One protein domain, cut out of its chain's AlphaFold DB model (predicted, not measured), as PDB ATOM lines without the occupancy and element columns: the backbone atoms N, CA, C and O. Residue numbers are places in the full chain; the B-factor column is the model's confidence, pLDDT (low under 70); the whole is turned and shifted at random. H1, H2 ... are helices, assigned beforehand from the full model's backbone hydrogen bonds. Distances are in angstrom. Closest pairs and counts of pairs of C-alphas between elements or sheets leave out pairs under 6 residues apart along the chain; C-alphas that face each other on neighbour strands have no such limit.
ATOM      1  N   LEU A 659     135.915 127.961 101.716       86.25
ATOM      2  CA  LEU A 659     135.505 128.741 100.547       86.25
ATOM      3  C   LEU A 659     134.854 127.863  99.476       86.25
ATOM      4  O   LEU A 659     133.874 128.274  98.862       86.25
ATOM      5  N   THR A 660     135.372 126.658  99.257       84.38
ATOM      6  CA  THR A 660     134.818 125.687  98.304       84.38
ATOM      7  C   THR A 660     133.380 125.309  98.650       84.38
ATOM      8  O   THR A 660     132.523 125.356  97.766       84.38
ATOM      9  N   ASP A 661     133.090 125.003  99.915       86.25
ATOM     10  CA  ASP A 661     131.730 124.691 100.366       86.25
ATOM     11  C   ASP A 661     130.794 125.903 100.248       86.25
ATOM     12  O   ASP A 661     129.716 125.811  99.652       86.25
ATOM     13  N   LEU A 662     131.245 127.079 100.696       89.50
ATOM     14  CA  LEU A 662     130.471 128.322 100.611       89.50
ATOM     15  C   LEU A 662     130.143 128.709  99.162       89.50
ATOM     16  O   LEU A 662     129.002 129.063  98.859       89.50
ATOM     17  N   LEU A 663     131.112 128.614  98.246       89.94
ATOM     18  CA  LEU A 663     130.908 128.916  96.827       89.94
ATOM     19  C   LEU A 663     129.949 127.922  96.168       89.94
ATOM     20  O   LEU A 663     129.061 128.333  95.419       89.94
ATOM     21  N   LEU A 664     130.065 126.627  96.479       89.69
ATOM     22  CA  LEU A 664     129.103 125.626  96.017       89.69
ATOM     23  C   LEU A 664     127.698 125.919  96.555       89.69
ATOM     24  O   LEU A 664     126.723 125.838  95.802       89.69
ATOM     25  N   GLY A 665     127.587 126.296  97.830       91.00
ATOM     26  CA  GLY A 665     126.337 126.714  98.452       91.00
ATOM     27  C   GLY A 665     125.695 127.905  97.737       91.00
ATOM     28  O   GLY A 665     124.497 127.886  97.425       91.00
ATOM     29  N   LEU A 666     126.513 128.904  97.410       91.44
ATOM     30  CA  LEU A 666     126.128 130.133  96.723       91.44
ATOM     31  C   LEU A 666     125.679 129.873  95.277       91.44
ATOM     32  O   LEU A 666     124.576 130.262  94.894       91.44
ATOM     33  N   TRP A 667     126.458 129.133  94.483       93.25
ATOM     34  CA  TRP A 667     126.107 128.813  93.091       93.25
ATOM     35  C   TRP A 667     124.898 127.881  92.962       93.25
ATOM     36  O   TRP A 667     124.230 127.874  91.924       93.25
ATOM     37  N   ARG A 668     124.593 127.090  93.995       92.81
ATOM     38  CA  ARG A 668     123.397 126.234  94.045       92.81
ATOM     39  C   ARG A 668     122.162 126.958  94.593       92.81
ATOM     40  O   ARG A 668     121.050 126.457  94.408       92.81
ATOM     41  N   GLY A 669     122.344 128.103  95.255       91.69
ATOM     42  CA  GLY A 669     121.278 128.839  95.942       91.69
ATOM     43  C   GLY A 669     120.803 128.168  97.235       91.69
ATOM     44  O   GLY A 669     119.659 128.361  97.650       91.69
ATOM     45  N   VAL A 670     121.644 127.330  97.848       90.88
ATOM     46  CA  VAL A 670     121.310 126.611  99.091       90.88
ATOM     47  C   VAL A 670     121.819 127.325 100.340       90.88
ATOM     48  O   VAL A 670     121.304 127.045 101.412       90.88
ATOM     49  N   ILE A 671     122.764 128.260 100.200       90.88
ATOM     50  CA  ILE A 671     123.224 129.105 101.309       90.88
ATOM     51  C   ILE A 671     122.096 130.020 101.792       90.88
ATOM     52  O   ILE A 671     121.277 130.457 100.981       90.88
ATOM     53  N   ASP A 672     122.032 130.299 103.090       89.25
ATOM     54  CA  ASP A 672     121.068 131.252 103.641       89.25
ATOM     55  C   ASP A 672     121.316 132.668 103.104       89.25
ATOM     56  O   ASP A 672     122.438 133.035 102.749       89.25
ATOM     57  N   CYS A 673     120.247 133.451 103.014       87.75
ATOM     58  CA  CYS A 673     120.285 134.855 102.624       87.75
ATOM     59  C   CYS A 673     119.473 135.679 103.622       87.75
ATOM     60  O   CYS A 673     118.644 135.129 104.355       87.75
ATOM     61  N   ASP A 674     119.739 136.981 103.675       83.19
ATOM     62  CA  ASP A 674     118.994 137.872 104.559       83.19
ATOM     63  C   ASP A 674     117.513 137.948 104.116       83.19
ATOM     64  O   ASP A 674     117.205 137.673 102.952       83.19
ATOM     65  N   PRO A 675     116.567 138.287 105.017       84.94
ATOM     66  CA  PRO A 675     115.134 138.310 104.693       84.94
ATOM     67  C   PRO A 675     114.751 139.249 103.539       84.94
ATOM     68  O   PRO A 675     113.695 139.083 102.931       84.94
ATOM     69  N   ASP A 676     115.584 140.251 103.273       81.88
ATOM     70  CA  ASP A 676     115.458 141.247 102.215       81.88
ATOM     71  C   ASP A 676     116.222 140.887 100.926       81.88
ATOM     72  O   ASP A 676     116.124 141.618  99.939       81.88
ATOM     73  N   ASP A 677     116.926 139.751 100.894       84.75
ATOM     74  CA  ASP A 677     117.617 139.225  99.715       84.75
ATOM     75  C   ASP A 677     116.810 138.089  99.063       84.75
ATOM     76  O   ASP A 677     116.456 137.089  99.692       84.75
ATOM     77  N   ASP A 678     116.516 138.230  97.770       88.56
ATOM     78  CA  ASP A 678     115.775 137.234  96.999       88.56
ATOM     79  C   ASP A 678     116.725 136.417  96.120       88.56
ATOM     80  O   ASP A 678     117.196 136.879  95.076       88.56
ATOM     81  N   LYS A 679     116.907 135.140  96.480       90.19
ATOM     82  CA  LYS A 679     117.703 134.155  95.726       90.19
ATOM     83  C   LYS A 679     117.298 134.023  94.258       90.19
ATOM     84  O   LYS A 679     118.088 133.548  93.443       90.19
ATOM     85  N   SER A 680     116.068 134.390  93.893       88.06
ATOM     86  CA  SER A 680     115.612 134.381  92.499       88.06
ATOM     87  C   SER A 680     116.347 135.404  91.625       88.06
ATOM     88  O   SER A 680     116.432 135.219  90.409       88.06
ATOM     89  N   THR A 681     116.919 136.441  92.242       89.12
ATOM     90  CA  THR A 681     117.656 137.524  91.578       89.12
ATOM     91  C   THR A 681     119.139 137.219  91.370       89.12
ATOM     92  O   THR A 681     119.814 137.945  90.641       89.12
ATOM     93  N   TRP A 682     119.646 136.136  91.961       91.06
ATOM     94  CA  TRP A 682     121.054 135.757  91.900       91.06
ATOM     95  C   TRP A 682     121.411 135.192  90.521       91.06
ATOM     96  O   TRP A 682     121.187 134.014  90.227       91.06
ATOM     97  N   ASP A 683     122.006 136.020  89.667       89.62
ATOM     98  CA  ASP A 683     122.479 135.628  88.333       89.62
ATOM     99  C   ASP A 683     123.662 134.641  88.387       89.62
ATOM    100  O   ASP A 683     123.854 133.846  87.466       89.62
ATOM    101  N   TRP A 684     124.397 134.617  89.501       88.94
ATOM    102  CA  TRP A 684     125.455 133.645  89.797       88.94
ATOM    103  C   TRP A 684     124.950 132.281  90.300       88.94
ATOM    104  O   TRP A 684     125.754 131.366  90.491       88.94
ATOM    105  N   MET A 685     123.642 132.091  90.505       92.94
ATOM    106  CA  MET A 685     123.052 130.810  90.919       92.94
ATOM    107  C   MET A 685     122.953 129.825  89.733       92.94
ATOM    108  O   MET A 685     121.869 129.491  89.241       92.94
ATOM    109  N   VAL A 686     124.104 129.367  89.237       92.56
ATOM    110  CA  VAL A 686     124.223 128.607  87.979       92.56
ATOM    111  C   VAL A 686     124.153 127.085  88.141       92.56
ATOM    112  O   VAL A 686     123.753 126.379  87.213       92.56
ATOM    113  N   LEU A 687     124.497 126.542  89.312       92.38
ATOM    114  CA  LEU A 687     124.572 125.096  89.553       92.38
ATOM    115  C   LEU A 687     123.222 124.533  90.013       92.38
ATOM    116  O   LEU A 687     123.074 124.027  91.124       92.38
ATOM    117  N   ARG A 688     122.206 124.602  89.146       88.88
ATOM    118  CA  ARG A 688     120.854 124.100  89.447       88.88
ATOM    119  C   ARG A 688     120.422 122.966  88.529       88.88
ATOM    120  O   ARG A 688     120.781 122.923  87.353       88.88
ATOM    121  N   ARG A 689     119.553 122.094  89.056       89.44
ATOM    122  CA  ARG A 689     118.855 121.034  88.302       89.44
ATOM    123  C   ARG A 689     119.844 120.198  87.474       89.44
ATOM    124  O   ARG A 689     120.791 119.650  88.031       89.44
ATOM    125  N   GLU A 690     119.642 120.116  86.161       93.38
ATOM    126  CA  GLU A 690     120.478 119.335  85.248       93.38
ATOM    127  C   GLU A 690     121.935 119.801  85.217       93.38
ATOM    128  O   GLU A 690     122.819 118.961  85.095       93.38
ATOM    129  N   VAL A 691     122.211 121.101  85.389       93.81
ATOM    130  CA  VAL A 691     123.589 121.625  85.394       93.81
ATOM    131  C   VAL A 691     124.383 121.026  86.553       93.81
ATOM    132  O   VAL A 691     125.507 120.577  86.356       93.81
ATOM    133  N   TRP A 692     123.776 120.935  87.739       93.50
ATOM    134  CA  TRP A 692     124.397 120.304  88.906       93.50
ATOM    135  C   TRP A 692     124.624 118.802  88.705       93.50
ATOM    136  O   TRP A 692     125.706 118.295  88.990       93.50
ATOM    137  N   ILE A 693     123.631 118.094  88.158       92.88
ATOM    138  CA  ILE A 693     123.743 116.655  87.875       92.88
ATOM    139  C   ILE A 693     124.862 116.393  86.860       92.88
ATOM    140  O   ILE A 693     125.667 115.481  87.044       92.88
ATOM    141  N   ASN A 694     124.929 117.191  85.796       93.88
ATOM    142  CA  ASN A 694     125.950 117.061  84.762       93.88
ATOM    143  C   ASN A 694     127.340 117.418  85.295       93.88
ATOM    144  O   ASN A 694     128.295 116.713  84.981       93.88
ATOM    145  N   HIS A 695     127.449 118.445  86.142       90.06
ATOM    146  CA  HIS A 695     128.694 118.775  86.830       90.06
ATOM    147  C   HIS A 695     129.168 117.614  87.716       90.06
ATOM    148  O   HIS A 695     130.307 117.186  87.584       90.06
ATOM    149  N   GLY A 696     128.285 117.026  88.532       89.94
ATOM    150  CA  GLY A 696     128.626 115.867  89.363       89.94
ATOM    151  C   GLY A 696     129.080 114.650  88.547       89.94
ATOM    152  O   GLY A 696     130.040 113.981  88.922       89.94
ATOM    153  N   LYS A 697     128.450 114.395  87.391       93.00
ATOM    154  CA  LYS A 697     128.900 113.353  86.450       93.00
ATOM    155  C   LYS A 697     130.281 113.651  85.865       93.00
ATOM    156  O   LYS A 697     131.068 112.727  85.723       93.00
ATOM    157  N   ALA A 698     130.560 114.908  85.522       93.00
ATOM    158  CA  ALA A 698     131.857 115.317  84.988       93.00
ATOM    159  C   ALA A 698     132.966 115.189  86.040       93.00
ATOM    160  O   ALA A 698     134.016 114.636  85.737       93.00
ATOM    161  N   VAL A 699     132.710 115.622  87.280       89.38
ATOM    162  CA  VAL A 699     133.652 115.477  88.400       89.38
ATOM    163  C   VAL A 699     133.913 114.005  88.712       89.38
ATOM    164  O   VAL A 699     135.057 113.634  88.905       89.38
ATOM    165  N   GLY A 700     132.887 113.148  88.719       89.06
ATOM    166  CA  GLY A 700     133.075 111.710  88.955       89.06
ATOM    167  C   GLY A 700     133.772 110.955  87.815       89.06
ATOM    168  O   GLY A 700     134.126 109.793  87.999       89.06
ATOM    169  N   ALA A 701     133.916 111.576  86.642       89.38
ATOM    170  CA  ALA A 701     134.626 111.017  85.494       89.38
ATOM    171  C   ALA A 701     136.086 111.495  85.388       89.38
ATOM    172  O   ALA A 701     136.846 110.884  84.635       89.38
ATOM    173  N   ALA A 702     136.443 112.576  86.090       79.19
ATOM    174  CA  ALA A 702     137.810 113.070  86.251       79.19
ATOM    175  C   ALA A 702     138.522 112.304  87.373       79.19
ATOM    176  O   ALA A 702     139.748 112.097  87.234       79.19
TER     177      ALA A 702
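This is residues 659 to 702 of the 702 residues of an uncharacterized protein of Dentipellis fragilis (UniProt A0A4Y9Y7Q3). Two short helices, H1 and then H2, make an open V, the last residue of H1 coming near the first turns of H2, and a long loop swings out between them. Residues 672 to 678 of that loop stick out at one end of the long axis, and residues 696 to 702, of which 696 to 699 belong to H2, stick out at the other. The printed part has 44 residues with two named helices and no named strand; the class is all helix, though under half of the residues, 20 of 44, are in named elements. The whole is loose and elongated, with a radius of gyration of the C-alphas of 11.8 A and spans of 39 by 21 by 12 A.

H1, residues 659 to 668, and H2, residues 690 to 699, are close but not clearly touching, with 1 pair of C-alphas within 8 A. That closest pair is Arg 668 and Trp 692, whose C-alphas are 7.9 A apart. The helices run opposite ways at a shallow tilt of 33 degrees, only just short of steep, and their centres are 14.8 A apart. In H1 and H2 every O i to N i+4 pair is within hydrogen-bond range.

H1 begins at C-alpha 659, at (135.505, 128.741, 100.547), and measures 14.0 A from first to last C-alpha, ending at C-alpha 668, at (123.397, 126.234, 94.045). Residues 669 to 689 hold no named element. H2 measures 14.1 A and ends at C-alpha 699, at (133.652, 115.477, 88.400).

The C-alphas of Asp 676 and Ala 701 are the two farthest apart, at 39.5 A. The link from H1 to H2, 21 residues, is long. Without the stretches that stand free, the body has 30 residues and spans 22 by 20 by 12 A. The printed part has no cut and ends at residue 702, the chain's last. Its mean pLDDT is 89.6, and no printed residue is under 70.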